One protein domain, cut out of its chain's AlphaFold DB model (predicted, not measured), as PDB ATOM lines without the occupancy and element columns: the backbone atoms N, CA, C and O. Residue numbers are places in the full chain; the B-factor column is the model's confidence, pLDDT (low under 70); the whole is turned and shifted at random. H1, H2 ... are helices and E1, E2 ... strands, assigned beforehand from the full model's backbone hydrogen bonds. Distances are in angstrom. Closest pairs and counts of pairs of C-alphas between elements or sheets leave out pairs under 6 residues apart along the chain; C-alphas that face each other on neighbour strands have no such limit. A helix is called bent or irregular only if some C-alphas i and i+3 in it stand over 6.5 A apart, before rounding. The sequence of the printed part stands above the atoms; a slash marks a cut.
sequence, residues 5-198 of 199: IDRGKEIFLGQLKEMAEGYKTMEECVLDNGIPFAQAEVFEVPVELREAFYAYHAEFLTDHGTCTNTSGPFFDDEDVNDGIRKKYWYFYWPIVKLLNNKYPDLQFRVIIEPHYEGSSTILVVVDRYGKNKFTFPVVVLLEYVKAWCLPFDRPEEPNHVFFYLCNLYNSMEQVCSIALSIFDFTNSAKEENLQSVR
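Overview. This is residues 5 to 198 of the 199 residues of an uncharacterized protein of Pelotomaculum schinkii (UniProt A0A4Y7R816). A small three-stranded sheet, E1 E2 E3, has the long helix H5 crossing one face, while H4 runs by its edge strand E1. Beyond the sheet, H1 crosses the first part of H5 and the middle of H4, with H3 and then H2 farther out; at the other end residues 188 to 198 stick out as a tail. The printed part has 194 residues, mostly helix, with named elements in the order H1 H2 H3 H4 E1 E2 E3 H5 and an antiparallel sheet E1 - E2 - E3. It is elongated, spanning 77 by 40 by 29 A, and only just loose, close to compact, with a radius of gyration of the C-alphas of 19.6 A.

Along the chain. Find C-alpha 106 at (-40.771, -54.324, 15.997), where E1, residues 106 to 113, begins its 22.0 A; E2 is residues 121 to 128, 22.9 A, and E3 residues 138 to 142, 13.0 A. H5, residues 158 to 196, runs 57.4 A to C-alpha 196 at (-58.026, -78.417, 11.902). H4, residues 78 to 102, covers 34.9 A with a kink of 38 degrees near residue 94. H1, residues 5 to 22, starts at (-44.728, -29.842, 10.451) and spans 25.6 A. H2, residues 32 to 42, and H3, residues 47 to 62, are irregular: C-alphas 33 and 36 are 8.2 A apart, and C-alphas 48 and 51 are 7.5 A apart.

Arrangement. Look first at the meander E1 E2 E3, each strand the antiparallel neighbour of the one before; N 109 and O 125 are 2.8 A apart, and N 140 and O 124 2.9 A, within hydrogen-bond range. H4 and H5 are on one face of this sheet, as two layers. H5 has a height over the sheet of 8.9 A and runs slantwise to the strands, at 46 degrees to E2 on the local plane. H1, the hub, touches H5 about perpendicular, at 88 degrees, closest at the C-alphas of Gly 8 and Phe 162, 3.9 A. It touches H4 at a steep tilt of 50 degrees, closest at C-alphas Gln 15 and Tyr 90, 5.0 A, and H3 at C-alphas Ala 20 and Ala 52, 5.3 A. H2 touches H3, closest at C-alphas Pro 36 and Tyr 54, 6.0 A. Every O i to N i+4 pair is within hydrogen-bond range in H1 and H5, against 4 of 7 in H2, 9 of 12 in H3 and 18 of 21 in H4.

Size, cuts and confidence. The C-alphas of Asn 33 and Arg 198, the two farthest apart, are 76.6 A apart. The printed part has no cut; the links H3 to H4 and E3 to H5 are long. Mean pLDDT of the printed part is 74.1, with 70 residues under 70, among them 22 to 36, 63 to 84 and 189 to 198.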
ATOM      1  N   ILE A   5     -45.836 -30.790  10.301       87.50
ATOM      2  CA  ILE A   5     -44.728 -29.842  10.451       87.50
ATOM      3  C   ILE A   5     -43.977 -30.108  11.757       87.50
ATOM      4  O   ILE A   5     -42.761 -30.263  11.737       87.50
ATOM      5  N   ASP A   6     -44.699 -30.270  12.864       90.50
ATOM      6  CA  ASP A   6     -44.127 -30.596  14.173       90.50
ATOM      7  C   ASP A   6     -43.365 -31.931  14.126       90.50
ATOM      8  O   ASP A   6     -42.274 -32.052  14.685       90.50
ATOM      9  N   ARG A   7     -43.898 -32.927  13.400       90.44
ATOM     10  CA  ARG A   7     -43.205 -34.203  13.167       90.44
ATOM     11  C   ARG A   7     -41.950 -34.041  12.326       90.44
ATOM     12  O   ARG A   7     -40.915 -34.607  12.667       90.44
ATOM     13  N   GLY A   8     -42.031 -33.280  11.240       91.69
ATOM     14  CA  GLY A   8     -40.868 -32.965  10.420       91.69
ATOM     15  C   GLY A   8     -39.765 -32.285  11.228       91.69
ATOM     16  O   GLY A   8     -38.603 -32.664  11.111       91.69
ATOM     17  N   LYS A   9     -40.137 -31.359  12.120       93.81
ATOM     18  CA  LYS A   9     -39.215 -30.700  13.047       93.81
ATOM     19  C   LYS A   9     -38.608 -31.675  14.062       93.81
ATOM     20  O   LYS A   9     -37.408 -31.616  14.305       93.81
ATOM     21  N   GLU A  10     -39.395 -32.589  14.633       93.44
ATOM     22  CA  GLU A  10     -38.876 -33.635  15.530       93.44
ATOM     23  C   GLU A  10     -37.827 -34.506  14.827       93.44
ATOM     24  O   GLU A  10     -36.745 -34.728  15.374       93.44
ATOM     25  N   ILE A  11     -38.124 -34.954  13.603       92.31
ATOM     26  CA  ILE A  11     -37.198 -35.751  12.790       92.31
ATOM     27  C   ILE A  11     -35.927 -34.952  12.526       92.31
ATOM     28  O   ILE A  11     -34.847 -35.455  12.816       92.31
ATOM     29  N   PHE A  12     -36.061 -33.714  12.046       92.88
ATOM     30  CA  PHE A  12     -34.950 -32.807  11.762       92.88
ATOM     31  C   PHE A  12     -34.025 -32.618  12.972       92.88
ATOM     32  O   PHE A  12     -32.822 -32.843  12.874       92.88
ATOM     33  N   LEU A  13     -34.581 -32.291  14.143       93.75
ATOM     34  CA  LEU A  13     -33.798 -32.167  15.375       93.75
ATOM     35  C   LEU A  13     -33.156 -33.500  15.787       93.75
ATOM     36  O   LEU A  13     -32.071 -33.505  16.362       93.75
ATOM     37  N   GLY A  14     -33.802 -34.629  15.486       91.81
ATOM     38  CA  GLY A  14     -33.209 -35.957  15.603       91.81
ATOM     39  C   GLY A  14     -31.972 -36.123  14.716       91.81
ATOM     40  O   GLY A  14     -30.947 -36.575  15.212       91.81
ATOM     41  N   GLN A  15     -32.031 -35.695  13.448       89.06
ATOM     42  CA  GLN A  15     -30.883 -35.737  12.530       89.06
ATOM     43  C   GLN A  15     -29.703 -34.940  13.093       89.06
ATOM     44  O   GLN A  15     -28.588 -35.451  13.153       89.06
ATOM     45  N   LEU A  16     -29.963 -33.720  13.577       90.56
ATOM     46  CA  LEU A  16     -28.929 -32.863  14.162       90.56
ATOM     47  C   LEU A  16     -28.296 -33.478  15.416       90.56
ATOM     48  O   LEU A  16     -27.096 -33.327  15.626       90.56
ATOM     49  N   LYS A  17     -29.072 -34.194  16.239       90.25
ATOM     50  CA  LYS A  17     -28.535 -34.917  17.404       90.25
ATOM     51  C   LYS A  17     -27.611 -36.056  16.991       90.25
ATOM     52  O   LYS A  17     -26.520 -36.155  17.537       90.25
ATOM     53  N   GLU A  18     -28.002 -36.870  16.008       86.44
ATOM     54  CA  GLU A  18     -27.121 -37.937  15.511       86.44
ATOM     55  C   GLU A  18     -25.843 -37.366  14.884       86.44
ATOM     56  O   GLU A  18     -24.766 -37.922  15.085       86.44
ATOM     57  N   MET A  19     -25.939 -36.236  14.173       82.19
ATOM     58  CA  MET A  19     -24.766 -35.527  13.653       82.19
ATOM     59  C   MET A  19     -23.860 -35.024  14.781       82.19
ATOM     60  O   MET A  19     -22.656 -35.256  14.738       82.19
ATOM     61  N   ALA A  20     -24.424 -34.400  15.818       83.56
ATOM     62  CA  ALA A  20     -23.660 -33.915  16.967       83.56
ATOM     63  C   ALA A  20     -22.969 -35.048  17.754       83.56
ATOM     64  O   ALA A  20     -21.881 -34.857  18.296       83.56
ATOM     65  N   GLU A  21     -23.591 -36.228  17.833       80.00
ATOM     66  CA  GLU A  21     -23.034 -37.400  18.520       80.00
ATOM     67  C   GLU A  21     -21.985 -38.142  17.675       80.00
ATOM     68  O   GLU A  21     -20.980 -38.613  18.214       80.00
ATOM     69  N   GLY A  22     -22.222 -38.267  16.366       65.06
ATOM     70  CA  GLY A  22     -21.395 -39.044  15.442       65.06
ATOM     71  C   GLY A  22     -20.184 -38.293  14.889       65.06
ATOM     72  O   GLY A  22     -19.163 -38.919  14.609       65.06
ATOM     73  N   TYR A  23     -20.267 -36.966  14.764       57.34
ATOM     74  CA  TYR A  23     -19.202 -36.121  14.229       57.34
ATOM     75  C   TYR A  23     -18.583 -35.259  15.331       57.34
ATOM     76  O   TYR A  23     -19.065 -34.183  15.675       57.34
ATOM     77  N   LYS A  24     -17.450 -35.722  15.866       47.38
ATOM     78  CA  LYS A  24     -16.469 -34.816  16.469       47.38
ATOM     79  C   LYS A  24     -15.576 -34.289  15.352       47.38
ATOM     80  O   LYS A  24     -15.158 -35.070  14.511       47.38
ATOM     81  N   THR A  25     -15.293 -32.990  15.434       41.16
ATOM     82  CA  THR A  25     -14.398 -32.168  14.601       41.16
ATOM     83  C   THR A  25     -14.933 -31.770  13.221       41.16
ATOM     84  O   THR A  25     -14.592 -32.371  12.210       41.16
ATOM     85  N   MET A  26     -15.692 -30.665  13.184       43.84
ATOM     86  CA  MET A  26     -15.591 -29.713  12.073       43.84
ATOM     87  C   MET A  26     -14.257 -28.970  12.202       43.84
ATOM     88  O   MET A  26     -14.188 -27.897  12.799       43.84
ATOM     89  N   GLU A  27     -13.185 -29.542  11.669       44.25
ATOM     90  CA  GLU A  27     -12.132 -28.700  11.111       44.25
ATOM     91  C   GLU A  27     -12.619 -28.321   9.703       44.25
ATOM     92  O   GLU A  27     -12.882 -29.189   8.882       44.25
ATOM     93  N   GLU A  28     -12.817 -27.021   9.460       43.00
ATOM     94  CA  GLU A  28     -12.999 -26.420   8.123       43.00
ATOM     95  C   GLU A  28     -14.395 -26.403   7.461       43.00
ATOM     96  O   GLU A  28     -14.492 -26.374   6.238       43.00
ATOM     97  N   CYS A  29     -15.492 -26.210   8.204       45.41
ATOM     98  CA  CYS A  29     -16.586 -25.423   7.607       45.41
ATOM     99  C   CYS A  29     -16.215 -23.941   7.698       45.41
ATOM    100  O   CYS A  29     -16.517 -23.263   8.682       45.41
ATOM    101  N   VAL A  30     -15.520 -23.431   6.679       43.28
ATOM    102  CA  VAL A  30     -15.374 -21.986   6.473       43.28
ATOM    103  C   VAL A  30     -16.770 -21.449   6.148       43.28
ATOM    104  O   VAL A  30     -17.228 -21.510   5.012       43.28
ATOM    105  N   LEU A  31     -17.492 -21.007   7.181       51.84
ATOM    106  CA  LEU A  31     -18.821 -20.418   7.045       51.84
ATOM    107  C   LEU A  31     -18.681 -19.071   6.337       51.84
ATOM    108  O   LEU A  31     -18.441 -18.045   6.975       51.84
ATOM    109  N   ASP A  32     -18.839 -19.073   5.019       47.06
ATOM    110  CA  ASP A  32     -18.967 -17.840   4.257       47.06
ATOM    111  C   ASP A  32     -20.225 -17.080   4.740       47.06
ATOM    112  O   ASP A  32     -21.362 -17.546   4.648       47.06
ATOM    113  N   ASN A  33     -20.013 -15.875   5.276       51.22
ATOM    114  CA  ASN A  33     -20.994 -14.786   5.384       51.22
ATOM    115  C   ASN A  33     -22.217 -14.925   6.317       51.22
ATOM    116  O   ASN A  33     -23.235 -14.277   6.078       51.22
ATOM    117  N   GLY A  34     -22.163 -15.680   7.418       58.84
ATOM    118  CA  GLY A  34     -23.186 -15.588   8.483       58.84
ATOM    119  C   GLY A  34     -24.596 -16.102   8.125       58.84
ATOM    120  O   GLY A  34     -25.483 -16.103   8.979       58.84
ATOM    121  N   ILE A  35     -24.800 -16.593   6.899       61.19
ATOM    122  CA  ILE A  35     -26.063 -17.160   6.395       61.19
ATOM    123  C   ILE A  35     -26.555 -18.341   7.259       61.19
ATOM    124  O   ILE A  35     -27.736 -18.352   7.619       61.19
ATOM    125  N   PRO A  36     -25.691 -19.278   7.705       68.69
ATOM    126  CA  PRO A  36     -26.137 -20.403   8.529       68.69
ATOM    127  C   PRO A  36     -26.647 -19.978   9.915       68.69
ATOM    128  O   PRO A  36     -27.480 -20.664  10.500       68.69
ATOM    129  N   PHE A  37     -26.221 -18.823  10.443       76.88
ATOM    130  CA  PHE A  37     -26.712 -18.322  11.733       76.88
ATOM    131  C   PHE A  37     -28.167 -17.861  11.653       76.88
ATOM    132  O   PHE A  37     -28.981 -18.291  12.467       76.88
ATOM    133  N   ALA A  38     -28.502 -17.025  10.665       82.56
ATOM    134  CA  ALA A  38     -29.869 -16.537  10.485       82.56
ATOM    135  C   ALA A  38     -30.836 -17.687  10.167       82.56
ATOM    136  O   ALA A  38     -31.941 -17.739  10.701       82.56
ATOM    137  N   GLN A  39     -30.406 -18.655   9.355       84.12
ATOM    138  CA  GLN A  39     -31.235 -19.819   9.063       84.12
ATOM    139  C   GLN A  39     -31.434 -20.728  10.279       84.12
ATOM    140  O   GLN A  39     -32.546 -21.195  10.492       84.12
ATOM    141  N   ALA A  40     -30.422 -20.925  11.132       88.75
ATOM    142  CA  ALA A  40     -30.595 -21.696  12.366       88.75
ATOM    143  C   ALA A  40     -31.705 -21.114  13.261       88.75
ATOM    144  O   ALA A  40     -32.434 -21.866  13.905       88.75
ATOM    145  N   GLU A  41     -31.858 -19.787  13.292       89.19
ATOM    146  CA  GLU A  41     -32.946 -19.123  14.020       89.19
ATOM    147  C   GLU A  41     -34.307 -19.368  13.365       89.19
ATOM    148  O   GLU A  41     -35.267 -19.682  14.065       89.19
ATOM    149  N   VAL A  42     -34.382 -19.303  12.032       90.94
ATOM    150  CA  VAL A  42     -35.611 -19.571  11.264       90.94
ATOM    151  C   VAL A  42     -36.067 -21.030  11.408       90.94
ATOM    152  O   VAL A  42     -37.258 -21.293  11.544       90.94
ATOM    153  N   PHE A  43     -35.130 -21.980  11.449       92.12
ATOM    154  CA  PHE A  43     -35.393 -23.395  11.741       92.12
ATOM    155  C   PHE A  43     -35.643 -23.674  13.234       92.12
ATOM    156  O   PHE A  43     -35.941 -24.813  13.607       92.12
ATOM    157  N   GLU A  44     -35.530 -22.653  14.088       93.94
ATOM    158  CA  GLU A  44     -35.657 -22.745  15.544       93.94
ATOM    159  C   GLU A  44     -34.728 -23.817  16.148       93.94
ATOM    160  O   GLU A  44     -35.127 -24.607  17.011       93.94
ATOM    161  N   VAL A  45     -33.479 -23.867  15.669       94.06
ATOM    162  CA  VAL A  45     -32.460 -24.826  16.110       94.06
ATOM    163  C   VAL A  45     -31.959 -24.452  17.513       94.06
ATOM    164  O   VAL A  45     -31.471 -23.330  17.712       94.06
ATOM    165  N   PRO A  46     -32.014 -25.382  18.489       94.69
ATOM    166  CA  PRO A  46     -31.430 -25.182  19.812       94.69
ATOM    167  C   PRO A  46     -29.938 -24.852  19.736       94.69
ATOM    168  O   PRO A  46     -29.227 -25.361  18.871       94.69
ATOM    169  N   VAL A  47     -29.449 -24.007  20.648       88.81
ATOM    170  CA  VAL A  47     -28.063 -23.501  20.618       88.81
ATOM    171  C   VAL A  47     -27.049 -24.644  20.603       88.81
ATOM    172  O   VAL A  47     -26.085 -24.598  19.846       88.81
ATOM    173  N   GLU A  48     -27.309 -25.692  21.378       89.56
ATOM    174  CA  GLU A  48     -26.475 -26.884  21.500       89.56
ATOM    175  C   GLU A  48     -26.387 -27.732  20.220       89.56
ATOM    176  O   GLU A  48     -25.493 -28.563  20.108       89.56
ATOM    177  N   LEU A  49     -27.279 -27.518  19.246       91.00
ATOM    178  CA  LEU A  49     -27.294 -28.227  17.961       91.00
ATOM    179  C   LEU A  49     -26.858 -27.349  16.781       91.00
ATOM    180  O   LEU A  49     -26.886 -27.805  15.640       91.00
ATOM    181  N   ARG A  50     -26.458 -26.093  17.016       87.88
ATOM    182  CA  ARG A  50     -26.133 -25.151  15.932       87.88
ATOM    183  C   ARG A  50     -24.931 -25.578  15.099       87.88
ATOM    184  O   ARG A  50     -24.974 -25.441  13.884       87.88
ATOM    185  N   GLU A  51     -23.897 -26.141  15.717       83.44
ATOM    186  CA  GLU A  51     -22.734 -26.651  14.977       83.44
ATOM    187  C   GLU A  51     -23.123 -27.807  14.050       83.44
ATOM    188  O   GLU A  51     -22.763 -27.805  12.874       83.44
ATOM    189  N   ALA A  52     -23.941 -28.741  14.546       85.88
ATOM    190  CA  ALA A  52     -24.495 -29.816  13.729       85.88
ATOM    191  C   ALA A  52     -25.388 -29.273  12.606       85.88
ATOM    192  O   ALA A  52     -25.355 -29.792  11.496       85.88
ATOM    193  N   PHE A  53     -26.147 -28.203  12.860       88.50
ATOM    194  CA  PHE A  53     -26.916 -27.533  11.815       88.50
ATOM    195  C   PHE A  53     -26.029 -26.898  10.747       88.50
ATOM    196  O   PHE A  53     -26.371 -26.965   9.576       88.50
ATOM    197  N   TYR A  54     -24.891 -26.305  11.105       84.06
ATOM    198  CA  TYR A  54     -23.976 -25.727  10.118       84.06
ATOM    199  C   TYR A  54     -23.382 -26.795   9.203       84.06
ATOM    200  O   TYR A  54     -23.359 -26.597   7.990       84.06
ATOM    201  N   ALA A  55     -23.002 -27.944   9.769       78.44
ATOM    202  CA  ALA A  55     -22.606 -29.111   8.988       78.44
ATOM    203  C   ALA A  55     -23.763 -29.610   8.107       78.44
ATOM    204  O   ALA A  55     -23.594 -29.770   6.904       78.44
ATOM    205  N   TYR A  56     -24.965 -29.769   8.675       82.19
ATOM    206  CA  TYR A  56     -26.154 -30.194   7.929       82.19
ATOM    207  C   TYR A  56     -26.459 -29.254   6.762       82.19
ATOM    208  O   TYR A  56     -26.774 -29.688   5.659       82.19
ATOM    209  N   HIS A  57     -26.374 -27.951   7.004       81.19
ATOM    210  CA  HIS A  57     -26.625 -26.933   6.004       81.19
ATOM    211  C   HIS A  57     -25.604 -27.026   4.869       81.19
ATOM    212  O   HIS A  57     -26.003 -27.070   3.708       81.19
ATOM    213  N   ALA A  58     -24.311 -27.097   5.204       75.81
ATOM    214  CA  ALA A  58     -23.238 -27.234   4.227       75.81
ATOM    215  C   ALA A  58     -23.395 -28.507   3.378       75.81
ATOM    216  O   ALA A  58     -23.363 -28.431   2.150       75.81
ATOM    217  N   GLU A  59     -23.625 -29.651   4.030       73.75
ATOM    218  CA  GLU A  59     -23.681 -30.968   3.388       73.75
ATOM    219  C   GLU A  59     -24.989 -31.227   2.626       73.75
ATOM    220  O   GLU A  59     -24.956 -31.850   1.569       73.75
ATOM    221  N   PHE A  60     -26.144 -30.781   3.140       75.62
ATOM    222  CA  PHE A  60     -27.460 -31.206   2.632       75.62
ATOM    223  C   PHE A  60     -28.325 -30.079   2.063       75.62
ATOM    224  O   PHE A  60     -29.157 -30.349   1.195       75.62
ATOM    225  N   LEU A  61     -28.178 -28.838   2.543       77.19
ATOM    226  CA  LEU A  61     -29.010 -27.715   2.087       77.19
ATOM    227  C   LEU A  61     -28.364 -26.923   0.947       77.19
ATOM    228  O   LEU A  61     -29.084 -26.465   0.065       77.19
ATOM    229  N   THR A  62     -27.037 -26.761   0.950       71.00
ATOM    230  CA  THR A  62     -26.326 -25.979  -0.078       71.00
ATOM    231  C   THR A  62     -25.674 -26.806  -1.173       71.00
ATOM    232  O   THR A  62     -25.660 -26.368  -2.322       71.00
ATOM    233  N   ASP A  63     -25.121 -27.974  -0.845       62.44
ATOM    234  CA  ASP A  63     -24.395 -28.799  -1.810       62.44
ATOM    235  C   ASP A  63     -25.197 -30.044  -2.201       62.44
ATOM    236  O   ASP A  63     -25.088 -31.123  -1.620       62.44
ATOM    237  N   HIS A  64     -26.013 -29.903  -3.244       53.78
ATOM    238  CA  HIS A  64     -26.761 -31.031  -3.795       53.78
ATOM    239  C   HIS A  64     -25.860 -32.082  -4.472       53.78
ATOM    240  O   HIS A  64     -26.334 -33.186  -4.718       53.78
ATOM    241  N   GLY A  65     -24.592 -31.769  -4.782       48.00
ATOM    242  CA  GLY A  65     -23.706 -32.609  -5.595       48.00
ATOM    243  C   GLY A  65     -22.962 -33.695  -4.816       48.00
ATOM    244  O   GLY A  65     -22.825 -34.818  -5.306       48.00
ATOM    245  N   THR A  66     -22.524 -33.413  -3.587       47.75
ATOM    246  CA  THR A  66     -21.819 -34.389  -2.727       47.75
ATOM    247  C   THR A  66     -22.760 -35.450  -2.157       47.75
ATOM    248  O   THR A  66     -22.403 -36.626  -2.048       47.75
ATOM    249  N   CYS A  67     -24.022 -35.089  -1.930       44.94
ATOM    250  CA  CYS A  67     -25.090 -36.024  -1.578       44.94
ATOM    251  C   CYS A  67     -25.450 -37.003  -2.705       44.94
ATOM    252  O   CYS A  67     -26.009 -38.078  -2.446       44.94
ATOM    253  N   THR A  68     -25.115 -36.669  -3.951       43.81
ATOM    254  CA  THR A  68     -25.508 -37.403  -5.155       43.81
ATOM    255  C   THR A  68     -24.325 -37.884  -5.979       43.81
ATOM    256  O   THR A  68     -24.539 -38.137  -7.157       43.81
ATOM    257  N   ASN A  69     -23.096 -37.992  -5.451       41.28
ATOM    258  CA  ASN A  69     -21.967 -38.397  -6.293       41.28
ATOM    259  C   ASN A  69     -22.216 -39.801  -6.895       41.28
ATOM    260  O   ASN A  69     -22.077 -40.828  -6.234       41.28
ATOM    261  N   THR A  70     -22.680 -39.815  -8.146       43.22
ATOM    262  CA  THR A  70     -23.048 -40.985  -8.955       43.22
ATOM    263  C   THR A  70     -21.897 -41.413  -9.863       43.22
ATOM    264  O   THR A  70     -22.079 -42.264 -10.729       43.22
ATOM    265  N   SER A  71     -20.728 -40.787  -9.729       40.69
ATOM    266  CA  SER A  71     -19.598 -40.937 -10.642       40.69
ATOM    267  C   SER A  71     -18.306 -41.201  -9.870       40.69
ATOM    268  O   SER A  71     -17.694 -40.282  -9.340       40.69
ATOM    269  N   GLY A  72     -17.890 -42.470  -9.841       41.88
ATOM    270  CA  GLY A  72     -16.629 -42.955  -9.266       41.88
ATOM    271  C   GLY A  72     -16.588 -44.495  -9.221       41.88
ATOM    272  O   GLY A  72     -17.651 -45.120  -9.307       41.88
ATOM    273  N   PRO A  73     -15.405 -45.142  -9.142       42.75
ATOM    274  CA  PRO A  73     -15.280 -46.587  -8.931       42.75
ATOM    275  C   PRO A  73     -15.827 -46.953  -7.540       42.75
ATOM    276  O   PRO A  73     -15.173 -46.867  -6.511       42.75
ATOM    277  N   PHE A  74     -17.095 -47.327  -7.548       49.91
ATOM    278  CA  PHE A  74     -18.065 -47.210  -6.464       49.91
ATOM    279  C   PHE A  74     -17.826 -48.065  -5.204       49.91
ATOM    280  O   PHE A  74     -18.494 -47.844  -4.200       49.91
ATOM    281  N   PHE A  75     -16.920 -49.045  -5.230       46.78
ATOM    282  CA  PHE A  75     -16.674 -49.937  -4.083       46.78
ATOM    283  C   PHE A  75     -15.257 -49.853  -3.503       46.78
ATOM    284  O   PHE A  75     -15.079 -50.233  -2.347       46.78
ATOM    285  N   ASP A  76     -14.287 -49.324  -4.256       47.59
ATOM    286  CA  ASP A  76     -12.888 -49.210  -3.810       47.59
ATOM    287  C   ASP A  76     -12.551 -47.810  -3.263       47.59
ATOM    288  O   ASP A  76     -11.431 -47.576  -2.811       47.59
ATOM    289  N   ASP A  77     -13.518 -46.888  -3.288       54.94
ATOM    290  CA  ASP A  77     -13.383 -45.516  -2.806       54.94
ATOM    291  C   ASP A  77     -13.991 -45.382  -1.396       54.94
ATOM    292  O   ASP A  77     -15.196 -45.593  -1.192       54.94
ATOM    293  N   GLU A  78     -13.152 -45.085  -0.397       56.75
ATOM    294  CA  GLU A  78     -13.570 -44.913   1.002       56.75
ATOM    295  C   GLU A  78     -14.661 -43.835   1.145       56.75
ATOM    296  O   GLU A  78     -15.556 -43.983   1.986       56.75
ATOM    297  N   ASP A  79     -14.674 -42.841   0.252       60.38
ATOM    298  CA  ASP A  79     -15.614 -41.718   0.263       60.38
ATOM    299  C   ASP A  79     -17.060 -42.154  -0.044       60.38
ATOM    300  O   ASP A  79     -18.024 -41.613   0.509       60.38
ATOM    301  N   VAL A  80     -17.248 -43.186  -0.876       59.50
ATOM    302  CA  VAL A  80     -18.589 -43.694  -1.229       59.50
ATOM    303  C   VAL A  80     -19.207 -44.459  -0.060       59.50
ATOM    304  O   VAL A  80     -20.379 -44.256   0.283       59.50
ATOM    305  N   ASN A  81     -18.416 -45.320   0.585       62.25
ATOM    306  CA  ASN A  81     -18.852 -46.070   1.762       62.25
ATOM    307  C   ASN A  81     -19.164 -45.137   2.939       62.25
ATOM    308  O   ASN A  81     -20.155 -45.352   3.645       62.25
ATOM    309  N   ASP A  82     -18.357 -44.093   3.132       65.94
ATOM    310  CA  ASP A  82     -18.617 -43.052   4.125       65.94
ATOM    311  C   ASP A  82     -19.910 -42.280   3.810       65.94
ATOM    312  O   ASP A  82     -20.784 -42.146   4.670       65.94
ATOM    313  N   GLY A  83     -20.126 -41.902   2.547       66.94
ATOM    314  CA  GLY A  83     -21.362 -41.257   2.098       66.94
ATOM    315  C   GLY A  83     -22.625 -42.088   2.365       66.94
ATOM    316  O   GLY A  83     -23.639 -41.556   2.823       66.94
ATOM    317  N   ILE A  84     -22.588 -43.407   2.139       68.94
ATOM    318  CA  ILE A  84     -23.716 -44.310   2.442       68.94
ATOM    319  C   ILE A  84     -23.959 -44.402   3.950       68.94
ATOM    320  O   ILE A  84     -25.111 -44.356   4.397       68.94
ATOM    321  N   ARG A  85     -22.891 -44.510   4.749       70.44
ATOM    322  CA  ARG A  85     -22.992 -44.553   6.214       70.44
ATOM    323  C   ARG A  85     -23.597 -43.263   6.757       70.44
ATOM    324  O   ARG A  85     -24.547 -43.344   7.530       70.44
ATOM    325  N   LYS A  86     -23.128 -42.098   6.308       71.25
ATOM    326  CA  LYS A  86     -23.691 -40.786   6.669       71.25
ATOM    327  C   LYS A  86     -25.176 -40.699   6.348       71.25
ATOM    328  O   LYS A  86     -25.984 -40.359   7.206       71.25
ATOM    329  N   LYS A  87     -25.566 -41.105   5.139       73.19
ATOM    330  CA  LYS A  87     -26.971 -41.144   4.709       73.19
ATOM    331  C   LYS A  87     -27.843 -42.022   5.611       73.19
ATOM    332  O   LYS A  87     -28.945 -41.618   5.985       73.19
ATOM    333  N   TYR A  88     -27.359 -43.208   5.983       76.56
ATOM    334  CA  TYR A  88     -28.043 -44.065   6.953       76.56
ATOM    335  C   TYR A  88     -28.182 -43.373   8.315       76.56
ATOM    336  O   TYR A  88     -29.299 -43.250   8.822       76.56
ATOM    337  N   TRP A  89     -27.070 -42.898   8.876       77.00
ATOM    338  CA  TRP A  89     -27.011 -42.343  10.228       77.00
ATOM    339  C   TRP A  89     -27.793 -41.042  10.388       77.00
ATOM    340  O   TRP A  89     -28.395 -40.833  11.436       77.00
ATOM    341  N   TYR A  90     -27.839 -40.187   9.369       78.38
ATOM    342  CA  TYR A  90     -28.464 -38.871   9.500       78.38
ATOM    343  C   TYR A  90     -29.907 -38.831   9.034       78.38
ATOM    344  O   TYR A  90     -30.675 -38.027   9.549       78.38
ATOM    345  N   PHE A  91     -30.322 -39.686   8.098       79.94
ATOM    346  CA  PHE A  91     -31.695 -39.652   7.582       79.94
ATOM    347  C   PHE A  91     -32.542 -40.824   8.055       79.94
ATOM    348  O   PHE A  91     -33.645 -40.619   8.561       79.94
ATOM    349  N   TYR A  92     -32.050 -42.057   7.923       83.38
ATOM    350  CA  TYR A  92     -32.857 -43.227   8.273       83.38
ATOM    351  C   TYR A  92     -32.833 -43.535   9.758       83.38
ATOM    352  O   TYR A  92     -33.868 -43.886  10.320       83.38
ATOM    353  N   TRP A  93     -31.684 -43.403  10.412       86.19
ATOM    354  CA  TRP A  93     -31.544 -43.797  11.804       86.19
ATOM    355  C   TRP A  93     -32.417 -42.989  12.786       86.19
ATOM    356  O   TRP A  93     -33.073 -43.624  13.617       86.19
ATOM    357  N   PRO A  94     -32.567 -41.652  12.668       87.94
ATOM    358  CA  PRO A  94     -33.523 -40.899  13.485       87.94
ATOM    359  C   PRO A  94     -34.961 -41.401  13.311       87.94
ATOM    360  O   PRO A  94     -35.691 -41.576  14.286       87.94
ATOM    361  N   ILE A  95     -35.359 -41.712  12.073       89.88
ATOM    362  CA  ILE A  95     -36.685 -42.261  11.764       89.88
ATOM    363  C   ILE A  95     -36.846 -43.659  12.369       89.88
ATOM    364  O   ILE A  95     -37.867 -43.947  12.989       89.88
ATOM    365  N   VAL A  96     -35.829 -44.515  12.249       87.38
ATOM    366  CA  VAL A  96     -35.806 -45.851  12.858       87.38
ATOM    367  C   VAL A  96     -35.935 -45.764  14.378       87.38
ATOM    368  O   VAL A  96     -36.732 -46.503  14.952       87.38
ATOM    369  N   LYS A  97     -35.223 -44.846  15.044       88.25
ATOM    370  CA  LYS A  97     -35.353 -44.597  16.490       88.25
ATOM    371  C   LYS A  97     -36.790 -44.216  16.865       88.25
ATOM    372  O   LYS A  97     -37.353 -44.800  17.791       88.25
ATOM    373  N   LEU A  98     -37.414 -43.301  16.122       89.38
ATOM    374  CA  LEU A  98     -38.810 -42.906  16.351       89.38
ATOM    375  C   LEU A  98     -39.790 -44.072  16.148       89.38
ATOM    376  O   LEU A  98     -40.711 -44.254  16.944       89.38
ATOM    377  N   LEU A  99     -39.594 -44.881  15.104       88.44
ATOM    378  CA  LEU A  99     -40.447 -46.036  14.820       88.44
ATOM    379  C   LEU A  99     -40.265 -47.163  15.837       88.44
ATOM    380  O   LEU A  99     -41.267 -47.717  16.274       88.44
ATOM    381  N   ASN A 100     -39.038 -47.451  16.280       87.19
ATOM    382  CA  ASN A 100     -38.770 -48.398  17.370       87.19
ATOM    383  C   ASN A 100     -39.483 -47.969  18.664       87.19
ATOM    384  O   ASN A 100     -40.078 -48.795  19.346       87.19
ATOM    385  N   ASN A 101     -39.479 -46.671  18.988       88.50
ATOM    386  CA  ASN A 101     -40.190 -46.158  20.164       88.50
ATOM    387  C   ASN A 101     -41.713 -46.298  20.028       88.50
ATOM    388  O   ASN A 101     -42.402 -46.593  21.005       88.50
ATOM    389  N   LYS A 102     -42.247 -46.078  18.822       88.62
ATOM    390  CA  LYS A 102     -43.681 -46.204  18.540       88.62
ATOM    391  C   LYS A 102     -44.150 -47.662  18.495       88.62
ATOM    392  O   LYS A 102     -45.265 -47.957  18.922       88.62
ATOM    393  N   TYR A 103     -43.313 -48.553  17.974       87.88
ATOM    394  CA  TYR A 103     -43.579 -49.973  17.778       87.88
ATOM    395  C   TYR A 103     -42.504 -50.807  18.493       87.88
ATOM    396  O   TYR A 103     -41.660 -51.404  17.829       87.88
ATOM    397  N   PRO A 104     -42.526 -50.885  19.837       85.69
ATOM    398  CA  PRO A 104     -41.458 -51.522  20.619       85.69
ATOM    399  C   PRO A 104     -41.314 -53.032  20.375       85.69
ATOM    400  O   PRO A 104     -40.273 -53.610  20.674       85.69
ATOM    401  N   ASP A 105     -42.348 -53.668  19.824       84.75
ATOM    402  CA  ASP A 105     -42.330 -55.085  19.445       84.75
ATOM    403  C   ASP A 105     -41.722 -55.321  18.052       84.75
ATOM    404  O   ASP A 105     -41.578 -56.472  17.632       84.75
ATOM    405  N   LEU A 106     -41.410 -54.257  17.306       86.00
ATOM    406  CA  LEU A 106     -40.771 -54.324  15.997       86.00
ATOM    407  C   LEU A 106     -39.304 -53.916  16.102       86.00
ATOM    408  O   LEU A 106     -38.950 -52.986  16.818       86.00
ATOM    409  N   GLN A 107     -38.458 -54.595  15.338       84.50
ATOM    410  CA  GLN A 107     -37.066 -54.227  15.147       84.50
ATOM    411  C   GLN A 107     -36.830 -53.932  13.668       84.50
ATOM    412  O   GLN A 107     -37.083 -54.774  12.806       84.50
ATOM    413  N   PHE A 108     -36.318 -52.736  13.381       83.31
ATOM    414  CA  PHE A 108     -36.006 -52.302  12.022       83.31
ATOM    415  C   PHE A 108     -34.522 -52.456  11.717       83.31
ATOM    416  O   PHE A 108     -33.657 -52.049  12.495       83.31
ATOM    417  N   ARG A 109     -34.228 -52.972  10.526       83.38
ATOM    418  CA  ARG A 109     -32.914 -52.876   9.894       83.38
ATOM    419  C   ARG A 109     -33.101 -52.270   8.514       83.38
ATOM    420  O   ARG A 109     -33.862 -52.795   7.709       83.38
ATOM    421  N   VAL A 110     -32.417 -51.165   8.249       83.25
ATOM    422  CA  VAL A 110     -32.388 -50.545   6.921       83.25
ATOM    423  C   VAL A 110     -31.073 -50.937   6.271       83.25
ATOM    424  O   VAL A 110     -30.008 -50.685   6.829       83.25
ATOM    425  N   ILE A 111     -31.164 -51.584   5.119       80.62
ATOM    426  CA  ILE A 111     -30.034 -51.998   4.301       80.62
ATOM    427  C   ILE A 111     -30.059 -51.112   3.063       80.62
ATOM    428  O   ILE A 111     -31.058 -51.059   2.348       80.62
ATOM    429  N   ILE A 112     -28.968 -50.390   2.833       76.06
ATOM    430  CA  ILE A 112     -28.788 -49.581   1.634       76.06
ATOM    431  C   ILE A 112     -27.826 -50.356   0.743       76.06
ATOM    432  O   ILE A 112     -26.646 -50.466   1.064       76.06
ATOM    433  N   GLU A 113     -28.342 -50.916  -0.344       70.88
ATOM    434  CA  GLU A 113     -27.536 -51.549  -1.381       70.88
ATOM    435  C   GLU A 113     -27.162 -50.489  -2.412       70.88
ATOM    436  O   GLU A 113     -28.028 -49.941  -3.099       70.88
ATOM    437  N   PRO A 114     -25.887 -50.119  -2.509       63.97
ATOM    438  CA  PRO A 114     -25.508 -49.030  -3.378       63.97
ATOM    439  C   PRO A 114     -25.386 -49.577  -4.822       63.97
ATOM    440  O   PRO A 114     -24.918 -50.696  -5.028       63.97
ATOM    441  N   HIS A 115     -25.798 -48.797  -5.830       54.62
ATOM    442  CA  HIS A 115     -25.701 -49.186  -7.245       54.62
ATOM    443  C   HIS A 115     -24.869 -48.188  -8.059       54.62
ATOM    444  O   HIS A 115     -25.105 -46.980  -7.982       54.62
ATOM    445  N   TYR A 116     -23.961 -48.712  -8.892       47.91
ATOM    446  CA  TYR A 116     -23.048 -47.947  -9.756       47.91
ATOM    447  C   TYR A 116     -23.761 -46.961 -10.695       47.91
ATOM    448  O   TYR A 116     -23.207 -45.924 -11.036       47.91
ATOM    449  N   GLU A 117     -24.996 -47.257 -11.103       47.94
ATOM    450  CA  GLU A 117     -25.775 -46.422 -12.033       47.94
ATOM    451  C   GLU A 117     -26.637 -45.358 -11.319       47.94
ATOM    452  O   GLU A 117     -27.613 -44.860 -11.874       47.94
ATOM    453  N   GLY A 118     -26.324 -45.021 -10.060       49.44
ATOM    454  CA  GLY A 118     -27.052 -44.000  -9.289       49.44
ATOM    455  C   GLY A 118     -28.389 -44.473  -8.700       49.44
ATOM    456  O   GLY A 118     -29.136 -43.700  -8.095       49.44
ATOM    457  N   SER A 119     -28.700 -45.761  -8.815       57.88
ATOM    458  CA  SER A 119     -29.940 -46.379  -8.345       57.88
ATOM    459  C   SER A 119     -29.740 -47.166  -7.045       57.88
ATOM    460  O   SER A 119     -30.084 -48.336  -6.978       57.88
ATOM    461  N   SER A 120     -29.205 -46.548  -5.978       65.12
ATOM    462  CA  SER A 120     -29.106 -47.237  -4.674       65.12
ATOM    463  C   SER A 120     -30.466 -47.789  -4.240       65.12
ATOM    464  O   SER A 120     -31.451 -47.048  -4.247       65.12
ATOM    465  N   THR A 121     -30.513 -49.051  -3.844       73.19
ATOM    466  CA  THR A 121     -31.713 -49.737  -3.375       73.19
ATOM    467  C   THR A 121     -31.783 -49.674  -1.856       73.19
ATOM    468  O   THR A 121     -30.770 -49.795  -1.172       73.19
ATOM    469  N   ILE A 122     -32.982 -49.479  -1.311       76.00
ATOM    470  CA  ILE A 122     -33.203 -49.473   0.134       76.00
ATOM    471  C   ILE A 122     -34.128 -50.632   0.474       76.00
ATOM    472  O   ILE A 122     -35.277 -50.682   0.037       76.00
ATOM    473  N   LEU A 123     -33.616 -51.560   1.271       82.25
ATOM    474  CA  LEU A 123     -34.359 -52.685   1.814       82.25
ATOM    475  C   LEU A 123     -34.610 -52.419   3.294       82.25
ATOM    476  O   LEU A 123     -33.679 -52.217   4.073       82.25
ATOM    477  N   VAL A 124     -35.873 -52.440   3.698       84.69
ATOM    478  CA  VAL A 124     -36.255 -52.354   5.104       84.69
ATOM    479  C   VAL A 124     -36.656 -53.741   5.566       84.69
ATOM    480  O   VAL A 124     -37.646 -54.307   5.108       84.69
ATOM    481  N   VAL A 125     -35.868 -54.291   6.479       85.44
ATOM    482  CA  VAL A 125     -36.147 -55.558   7.139       85.44
ATOM    483  C   VAL A 125     -36.805 -55.259   8.476       85.44
ATOM    484  O   VAL A 125     -36.233 -54.563   9.316       85.44
ATOM    485  N   VAL A 126     -38.005 -55.790   8.664       86.25
ATOM    486  CA  VAL A 126     -38.777 -55.676   9.898       86.25
ATOM    487  C   VAL A 126     -38.864 -57.053  10.535       86.25
ATOM    488  O   VAL A 126     -39.402 -57.991   9.947       86.25
ATOM    489  N   ASP A 127     -38.344 -57.158  11.748       86.38
ATOM    490  CA  ASP A 127     -38.482 -58.325  12.611       86.38
ATOM    491  C   ASP A 127     -39.497 -58.021  13.720       86.38
ATOM    492  O   ASP A 127     -39.627 -56.874  14.150       86.38
ATOM    493  N   ARG A 128     -40.214 -59.038  14.211       81.25
ATOM    494  CA  ARG A 128     -41.100 -58.906  15.377       81.25
ATOM    495  C   ARG A 128     -40.492 -59.649  16.556       81.25
ATOM    496  O   ARG A 128     -40.303 -60.863  16.501       81.25
ATOM    497  N   TYR A 129     -40.195 -58.934  17.635       71.69
ATOM    498  CA  TYR A 129     -39.707 -59.551  18.860       71.69
ATOM    499  C   TYR A 129     -40.898 -60.000  19.712       71.69
ATOM    500  O   TYR A 129     -41.755 -59.210  20.093       71.69
ATOM    501  N   GLY A 130     -40.974 -61.295  20.014       61.62
ATOM    502  CA  GLY A 130     -42.027 -61.858  20.852       61.62
ATOM    503  C   GLY A 130     -41.537 -63.103  21.575       61.62
ATOM    504  O   GLY A 130     -40.915 -63.970  20.966       61.62
ATOM    505  N   LYS A 131     -41.846 -63.213  22.874       53.38
ATOM    506  CA  LYS A 131     -41.291 -64.228  23.793       53.38
ATOM    507  C   LYS A 131     -41.421 -65.691  23.339       53.38
ATOM    508  O   LYS A 131     -40.708 -66.510  23.893       53.38
ATOM    509  N   ASN A 132     -42.290 -66.033  22.380       48.50
ATOM    510  CA  ASN A 132     -42.578 -67.427  22.005       48.50
ATOM    511  C   ASN A 132     -42.930 -67.664  20.517       48.50
ATOM    512  O   ASN A 132     -43.488 -68.713  20.195       48.50
ATOM    513  N   LYS A 133     -42.665 -66.736  19.588       55.28
ATOM    514  CA  LYS A 133     -43.031 -66.938  18.170       55.28
ATOM    515  C   LYS A 133     -41.869 -66.572  17.248       55.28
ATOM    516  O   LYS A 133     -41.601 -65.397  17.029       55.28
ATOM    517  N   PHE A 134     -41.222 -67.586  16.664       48.88
ATOM    518  CA  PHE A 134     -40.373 -67.396  15.487       48.88
ATOM    519  C   PHE A 134     -41.222 -66.748  14.390       48.88
ATOM    520  O   PHE A 134     -42.143 -67.369  13.845       48.88
ATOM    521  N   THR A 135     -40.943 -65.480  14.117       60.84
ATOM    522  CA  THR A 135     -41.486 -64.750  12.976       60.84
ATOM    523  C   THR A 135     -40.366 -64.614  11.959       60.84
ATOM    524  O   THR A 135     -39.221 -64.359  12.321       60.84
ATOM    525  N   PHE A 136     -40.676 -64.892  10.696       70.38
ATOM    526  CA  PHE A 136     -39.732 -64.658   9.609       70.38
ATOM    527  C   PHE A 136     -39.614 -63.145   9.387       70.38
ATOM    528  O   PHE A 136     -40.635 -62.466   9.514       70.38
ATOM    529  N   PRO A 137     -38.426 -62.616   9.052       81.38
ATOM    530  CA  PRO A 137     -38.280 -61.208   8.701       81.38
ATOM    531  C   PRO A 137     -39.213 -60.845   7.542       81.38
ATOM    532  O   PRO A 137     -39.280 -61.570   6.546       81.38
ATOM    533  N   VAL A 138     -39.896 -59.706   7.645       83.50
ATOM    534  CA  VAL A 138     -40.580 -59.089   6.504       83.50
ATOM    535  C   VAL A 138     -39.607 -58.123   5.847       83.50
ATOM    536  O   VAL A 138     -39.093 -57.221   6.504       83.50
ATOM    537  N   VAL A 139     -39.359 -58.301   4.552       84.44
ATOM    538  CA  VAL A 139     -38.508 -57.404   3.763       84.44
ATOM    539  C   VAL A 139     -39.399 -56.561   2.862       84.44
ATOM    540  O   VAL A 139     -40.173 -57.106   2.078       84.44
ATOM    541  N   VAL A 140     -39.292 -55.239   2.976       83.50
ATOM    542  CA  VAL A 140     -40.001 -54.285   2.120       83.50
ATOM    543  C   VAL A 140     -38.987 -53.450   1.352       83.50
ATOM    544  O   VAL A 140     -38.057 -52.884   1.925       83.50
ATOM    545  N   LEU A 141     -39.174 -53.396   0.038       80.06
ATOM    546  CA  LEU A 141     -38.338 -52.652  -0.892       80.06
ATOM    547  C   LEU A 141     -38.847 -51.209  -1.028       80.06
ATOM    548  O   LEU A 141     -40.030 -50.993  -1.290       80.06
ATOM    549  N   LEU A 142     -37.953 -50.230  -0.876       74.38
ATOM    550  CA  LEU A 142     -38.228 -48.799  -1.033       74.38
ATOM    551  C   LEU A 142     -37.386 -48.219  -2.182       74.38
ATOM    552  O   LEU A 142     -36.313 -47.663  -1.964       74.38
ATOM    553  N   GLU A 143     -37.866 -48.340  -3.421       64.38
ATOM    554  CA  GLU A 143     -37.130 -47.861  -4.609       64.38
ATOM    555  C   GLU A 143     -37.223 -46.340  -4.828       64.38
ATOM    556  O   GLU A 143     -36.266 -45.724  -5.299       64.38
ATOM    557  N   TYR A 144     -38.350 -45.719  -4.460       63.50
ATOM    558  CA  TYR A 144     -38.674 -44.339  -4.864       63.50
ATOM    559  C   TYR A 144     -38.508 -43.280  -3.772       63.50
ATOM    560  O   TYR A 144     -38.652 -42.092  -4.046       63.50
ATOM    561  N   VAL A 145     -38.215 -43.681  -2.535       66.25
ATOM    562  CA  VAL A 145     -38.126 -42.754  -1.400       66.25
ATOM    563  C   VAL A 145     -36.702 -42.774  -0.864       66.25
ATOM    564  O   VAL A 145     -36.360 -43.575  -0.001       66.25
ATOM    565  N   LYS A 146     -35.859 -41.896  -1.414       69.75
ATOM    566  CA  LYS A 146     -34.471 -41.712  -0.976       69.75
ATOM    567  C   LYS A 146     -34.338 -40.348  -0.328       69.75
ATOM    568  O   LYS A 146     -34.558 -39.335  -0.982       69.75
ATOM    569  N   ALA A 147     -33.947 -40.331   0.939       65.94
ATOM    570  CA  ALA A 147     -33.869 -39.116   1.740       65.94
ATOM    571  C   ALA A 147     -32.985 -38.007   1.132       65.94
ATOM    572  O   ALA A 147     -33.302 -36.833   1.252       65.94
ATOM    573  N   TRP A 148     -31.921 -38.394   0.424       63.12
ATOM    574  CA  TRP A 148     -30.982 -37.498  -0.270       63.12
ATOM    575  C   TRP A 148     -31.355 -37.204  -1.731       63.12
ATOM    576  O   TRP A 148     -30.632 -36.491  -2.416       63.12
ATOM    577  N   CYS A 149     -32.446 -37.782  -2.240       59.16
ATOM    578  CA  CYS A 149     -33.014 -37.410  -3.537       59.16
ATOM    579  C   CYS A 149     -34.224 -36.484  -3.379       59.16
ATOM    580  O   CYS A 149     -34.853 -36.159  -4.380       59.16
ATOM    581  N   LEU A 150     -34.579 -36.103  -2.147       62.94
ATOM    582  CA  LEU A 150     -35.610 -35.108  -1.887       62.94
ATOM    583  C   LEU A 150     -35.003 -33.744  -2.224       62.94
ATOM    584  O   LEU A 150     -34.105 -33.306  -1.504       62.94
ATOM    585  N   PRO A 151     -35.421 -33.085  -3.314       58.84
ATOM    586  CA  PRO A 151     -34.918 -31.761  -3.586       58.84
ATOM    587  C   PRO A 151     -35.534 -30.837  -2.537       58.84
ATOM    588  O   PRO A 151     -36.755 -30.668  -2.460       58.84
ATOM    589  N   PHE A 152     -34.699 -30.262  -1.677       71.19
ATOM    590  CA  PHE A 152     -35.114 -29.093  -0.921       71.19
ATOM    591  C   PHE A 152     -35.190 -27.955  -1.934       71.19
ATOM    592  O   PHE A 152     -34.230 -27.229  -2.121       71.19
ATOM    593  N   ASP A 153     -36.314 -27.840  -2.643       65.25
ATOM    594  CA  ASP A 153     -36.504 -26.815  -3.681       65.25
ATOM    595  C   ASP A 153     -36.495 -25.388  -3.096       65.25
ATOM    596  O   ASP A 153     -36.407 -24.409  -3.835       65.25
ATOM    597  N   ARG A 154     -36.643 -25.282  -1.766       76.00
ATOM    598  CA  ARG A 154     -36.654 -24.054  -0.958       76.00
ATOM    599  C   ARG A 154     -36.008 -24.320   0.408       76.00
ATOM    600  O   ARG A 154     -36.728 -24.436   1.405       76.00
ATOM    601  N   PRO A 155     -34.682 -24.532   0.473       74.56
ATOM    602  CA  PRO A 155     -33.993 -24.867   1.723       74.56
ATOM    603  C   PRO A 155     -34.067 -23.737   2.764       74.56
ATOM    604  O   PRO A 155     -33.921 -23.988   3.955       74.56
ATOM    605  N   GLU A 156     -34.350 -22.507   2.336       81.56
ATOM    606  CA  GLU A 156     -34.587 -21.343   3.189       81.56
ATOM    607  C   GLU A 156     -35.944 -21.356   3.913       81.56
ATOM    608  O   GLU A 156     -36.141 -20.579   4.850       81.56
ATOM    609  N   GLU A 157     -36.878 -22.227   3.512       87.75
ATOM    610  CA  GLU A 157     -38.204 -22.360   4.119       87.75
ATOM    611  C   GLU A 157     -38.295 -23.654   4.964       87.75
ATOM    612  O   GLU A 157     -38.519 -24.739   4.415       87.75
ATOM    613  N   PRO A 158     -38.221 -23.591   6.313       90.25
ATOM    614  CA  PRO A 158     -38.183 -24.786   7.166       90.25
ATOM    615  C   PRO A 158     -39.369 -25.724   6.968       90.25
ATOM    616  O   PRO A 158     -39.219 -26.941   6.988       90.25
ATOM    617  N   ASN A 159     -40.559 -25.168   6.732       90.62
ATOM    618  CA  ASN A 159     -41.769 -25.962   6.543       90.62
ATOM    619  C   ASN A 159     -41.680 -26.880   5.319       90.62
ATOM    620  O   ASN A 159     -42.231 -27.979   5.360       90.62
ATOM    621  N   HIS A 160     -40.976 -26.465   4.261       86.44
ATOM    622  CA  HIS A 160     -40.731 -27.321   3.104       86.44
ATOM    623  C   HIS A 160     -39.834 -28.499   3.497       86.44
ATOM    624  O   HIS A 160     -40.208 -29.651   3.273       86.44
ATOM    625  N   VAL A 161     -38.711 -28.231   4.170       87.56
ATOM    626  CA  VAL A 161     -37.798 -29.268   4.686       87.56
ATOM    627  C   VAL A 161     -38.532 -30.240   5.617       87.56
ATOM    628  O   VAL A 161     -38.499 -31.456   5.412       87.56
ATOM    629  N   PHE A 162     -39.270 -29.720   6.598       91.56
ATOM    630  CA  PHE A 162     -40.032 -30.515   7.563       91.56
ATOM    631  C   PHE A 162     -41.102 -31.370   6.883       91.56
ATOM    632  O   PHE A 162     -41.277 -32.537   7.235       91.56
ATOM    633  N   PHE A 163     -41.787 -30.835   5.871       88.75
ATOM    634  CA  PHE A 163     -42.763 -31.593   5.099       88.75
ATOM    635  C   PHE A 163     -42.124 -32.786   4.368       88.75
ATOM    636  O   PHE A 163     -42.650 -33.899   4.448       88.75
ATOM    637  N   TYR A 164     -40.972 -32.596   3.716       86.19
ATOM    638  CA  TYR A 164     -40.253 -33.685   3.046       86.19
ATOM    639  C   TYR A 164     -39.796 -34.773   4.025       86.19
ATOM    640  O   TYR A 164     -40.017 -35.962   3.771       86.19
ATOM    641  N   LEU A 165     -39.238 -34.385   5.174       88.19
ATOM    642  CA  LEU A 165     -38.837 -35.331   6.221       88.19
ATOM    643  C   LEU A 165     -40.039 -36.093   6.795       88.19
ATOM    644  O   LEU A 165     -39.964 -37.302   7.023       88.19
ATOM    645  N   CYS A 166     -41.178 -35.420   6.970       89.38
ATOM    646  CA  CYS A 166     -42.408 -36.075   7.399       89.38
ATOM    647  C   CYS A 166     -42.907 -37.093   6.359       89.38
ATOM    648  O   CYS A 166     -43.387 -38.160   6.739       89.38
ATOM    649  N   ASN A 167     -42.783 -36.807   5.060       87.38
ATOM    650  CA  ASN A 167     -43.159 -37.761   4.012       87.38
ATOM    651  C   ASN A 167     -42.268 -39.004   4.033       87.38
ATOM    652  O   ASN A 167     -42.788 -40.117   3.973       87.38
ATOM    653  N   LEU A 168     -40.955 -38.827   4.203       86.25
ATOM    654  CA  LEU A 168     -40.016 -39.935   4.376       86.25
ATOM    655  C   LEU A 168     -40.399 -40.817   5.576       86.25
ATOM    656  O   LEU A 168     -40.450 -42.044   5.459       86.25
ATOM    657  N   TYR A 169     -40.731 -40.201   6.715       89.75
ATOM    658  CA  TYR A 169     -41.232 -40.923   7.886       89.75
ATOM    659  C   TYR A 169     -42.523 -41.686   7.586       89.75
ATOM    660  O   TYR A 169     -42.629 -42.859   7.931       89.75
ATOM    661  N   ASN A 170     -43.490 -41.053   6.918       89.81
ATOM    662  CA  ASN A 170     -44.767 -41.685   6.588       89.81
ATOM    663  C   ASN A 170     -44.576 -42.897   5.660       89.81
ATOM    664  O   ASN A 170     -45.251 -43.909   5.832       89.81
ATOM    665  N   SER A 171     -43.627 -42.845   4.720       87.88
ATOM    666  CA  SER A 171     -43.262 -44.007   3.897       87.88
ATOM    667  C   SER A 171     -42.698 -45.152   4.742       87.88
ATOM    668  O   SER A 171     -43.109 -46.299   4.582       87.88
ATOM    669  N   MET A 172     -41.813 -44.855   5.696       87.94
ATOM    670  CA  MET A 172     -41.287 -45.859   6.628       87.94
ATOM    671  C   MET A 172     -42.373 -46.402   7.579       87.94
ATOM    672  O   MET A 172     -42.389 -47.581   7.921       87.94
ATOM    673  N   GLU A 173     -43.339 -45.579   7.976       90.44
ATOM    674  CA  GLU A 173     -44.489 -45.999   8.781       90.44
ATOM    675  C   GLU A 173     -45.445 -46.925   8.004       90.44
ATOM    676  O   GLU A 173     -45.984 -47.891   8.559       90.44
ATOM    677  N   GLN A 174     -45.622 -46.696   6.700       89.75
ATOM    678  CA  GLN A 174     -46.367 -47.608   5.826       89.75
ATOM    679  C   GLN A 174     -45.699 -48.984   5.754       89.75
ATOM    680  O   GLN A 174     -46.395 -49.996   5.834       89.75
ATOM    681  N   VAL A 175     -44.362 -49.038   5.703       88.94
ATOM    682  CA  VAL A 175     -43.608 -50.301   5.802       88.94
ATOM    683  C   VAL A 175     -43.958 -51.051   7.091       88.94
ATOM    684  O   VAL A 175     -44.235 -52.250   7.044       88.94
ATOM    685  N   CYS A 176     -44.024 -50.351   8.229       87.25
ATOM    686  CA  CYS A 176     -44.423 -50.949   9.511       87.25
ATOM    687  C   CYS A 176     -45.830 -51.553   9.436       87.25
ATOM    688  O   CYS A 176     -46.063 -52.672   9.888       87.25
ATOM    689  N   SER A 177     -46.767 -50.810   8.846       89.44
ATOM    690  CA  SER A 177     -48.167 -51.226   8.719       89.44
ATOM    691  C   SER A 177     -48.315 -52.471   7.834       89.44
ATOM    692  O   SER A 177     -49.060 -53.393   8.178       89.44
ATOM    693  N   ILE A 178     -47.559 -52.539   6.731       88.81
ATOM    694  CA  ILE A 178     -47.482 -53.719   5.856       88.81
ATOM    695  C   ILE A 178     -46.918 -54.917   6.629       88.81
ATOM    696  O   ILE A 178     -47.517 -55.993   6.617       88.81
ATOM    697  N   ALA A 179     -45.804 -54.731   7.343       87.50
ATOM    698  CA  ALA A 179     -45.169 -55.799   8.109       87.50
ATOM    699  C   ALA A 179     -46.094 -56.364   9.197       87.50
ATOM    700  O   ALA A 179     -46.265 -57.580   9.284       87.50
ATOM    701  N   LEU A 180     -46.755 -55.498   9.973       87.44
ATOM    702  CA  LEU A 180     -47.737 -55.907  10.983       87.44
ATOM    703  C   LEU A 180     -48.884 -56.717  10.373       87.44
ATOM    704  O   LEU A 180     -49.217 -57.780  10.892       87.44
ATOM    705  N   SER A 181     -49.414 -56.277   9.231       88.12
ATOM    706  CA  SER A 181     -50.487 -56.992   8.529       88.12
ATOM    707  C   SER A 181     -50.056 -58.402   8.103       88.12
ATOM    708  O   SER A 181     -50.816 -59.359   8.256       88.12
ATOM    709  N   ILE A 182     -48.817 -58.560   7.622       86.12
ATOM    710  CA  ILE A 182     -48.247 -59.867   7.259       86.12
ATOM    711  C   ILE A 182     -48.052 -60.746   8.503       86.12
ATOM    712  O   ILE A 182     -48.383 -61.937   8.492       86.12
ATOM    713  N   PHE A 183     -47.546 -60.179   9.602       85.62
ATOM    714  CA  PHE A 183     -47.385 -60.914  10.857       85.62
ATOM    715  C   PHE A 183     -48.718 -61.396  11.427       85.62
ATOM    716  O   PHE A 183     -48.809 -62.527  11.905       85.62
ATOM    717  N   ASP A 184     -49.753 -60.568  11.381       84.00
ATOM    718  CA  ASP A 184     -51.057 -60.927  11.925       84.00
ATOM    719  C   ASP A 184     -51.744 -61.984  11.047       84.00
ATOM    720  O   ASP A 184     -52.219 -62.991  11.573       84.00
ATOM    721  N   PHE A 185     -51.672 -61.856   9.716       82.50
ATOM    722  CA  PHE A 185     -52.165 -62.878   8.785       82.50
ATOM    723  C   PHE A 185     -51.505 -64.248   9.008       82.50
ATOM    724  O   PHE A 185     -52.181 -65.274   9.112       82.50
ATOM    725  N   THR A 186     -50.175 -64.277   9.120       78.06
ATOM    726  CA  THR A 186     -49.429 -65.531   9.321       78.06
ATOM    727  C   THR A 186     -49.711 -66.179  10.678       78.06
ATOM    728  O   THR A 186     -49.667 -67.407  10.785       78.06
ATOM    729  N   ASN A 187     -50.025 -65.394  11.711       75.50
ATOM    730  CA  ASN A 187     -50.446 -65.922  13.007       75.50
ATOM    731  C   ASN A 187     -51.842 -66.552  12.942       75.50
ATOM    732  O   ASN A 187     -51.995 -67.685  13.400       75.50
ATOM    733  N   SER A 188     -52.814 -65.878  12.321       75.19
ATOM    734  CA  SER A 188     -54.174 -66.408  12.149       75.19
ATOM    735  C   SER A 188     -54.178 -67.720  11.359       75.19
ATOM    736  O   SER A 188     -54.753 -68.712  11.800       75.19
ATOM    737  N   ALA A 189     -53.429 -67.786  10.250       69.00
ATOM    738  CA  ALA A 189     -53.324 -68.997   9.434       69.00
ATOM    739  C   ALA A 189     -52.684 -70.188  10.179       69.00
ATOM    740  O   ALA A 189     -53.011 -71.349   9.917       69.00
ATOM    741  N   LYS A 190     -51.758 -69.935  11.116       66.06
ATOM    742  CA  LYS A 190     -51.181 -70.990  11.969       66.06
ATOM    743  C   LYS A 190     -52.193 -71.509  12.991       66.06
ATOM    744  O   LYS A 190     -52.216 -72.709  13.251       66.06
ATOM    745  N   GLU A 191     -53.006 -70.632  13.569       69.56
ATOM    746  CA  GLU A 191     -54.012 -71.003  14.570       69.56
ATOM    747  C   GLU A 191     -55.150 -71.829  13.952       69.56
ATOM    748  O   GLU A 191     -55.523 -72.854  14.520       69.56
ATOM    749  N   GLU A 192     -55.609 -71.479  12.748       67.88
ATOM    750  CA  GLU A 192     -56.604 -72.264  11.998       67.88
ATOM    751  C   GLU A 192     -56.095 -73.669  11.634       67.88
ATOM    752  O   GLU A 192     -56.795 -74.661  11.843       67.88
ATOM    753  N   ASN A 193     -54.846 -73.787  11.165       59.72
ATOM    754  CA  ASN A 193     -54.242 -75.090  10.859       59.72
ATOM    755  C   ASN A 193     -54.020 -75.957  12.110       59.72
ATOM    756  O   ASN A 193     -54.106 -77.180  12.047       59.72
ATOM    757  N   LEU A 194     -53.743 -75.354  13.268       58.75
ATOM    758  CA  LEU A 194     -53.629 -76.100  14.525       58.75
ATOM    759  C   LEU A 194     -54.989 -76.573  15.052       58.75
ATOM    760  O   LEU A 194     -55.042 -77.589  15.745       58.75
ATOM    761  N   GLN A 195     -56.075 -75.861  14.742       57.81
ATOM    762  CA  GLN A 195     -57.433 -76.288  15.077       57.81
ATOM    763  C   GLN A 195     -57.924 -77.412  14.156       57.81
ATOM    764  O   GLN A 195     -58.531 -78.357  14.651       57.81
ATOM    765  N   SER A 196     -57.607 -77.377  12.858       57.69
ATOM    766  CA  SER A 196     -58.026 -78.417  11.902       57.69
ATOM    767  C   SER A 196     -57.334 -79.771  12.107       57.69
ATOM    768  O   SER A 196     -57.923 -80.800  11.800       57.69
ATOM    769  N   VAL A 197     -56.120 -79.794  12.669       56.91
ATOM    770  CA  VAL A 197     -55.382 -81.030  13.011       56.91
ATOM    771  C   VAL A 197     -55.861 -81.658  14.331       56.91
ATOM    772  O   VAL A 197     -55.524 -82.799  14.639       56.91
ATOM    773  N   ARG A 198     -56.632 -80.921  15.141       52.81
ATOM    774  CA  ARG A 198     -57.154 -81.387  16.439       52.81
ATOM    775  C   ARG A 198     -58.591 -81.921  16.381       52.81
ATOM    776  O   ARG A 198     -59.090 -82.345  17.423       52.81
TER     777      ARG A 198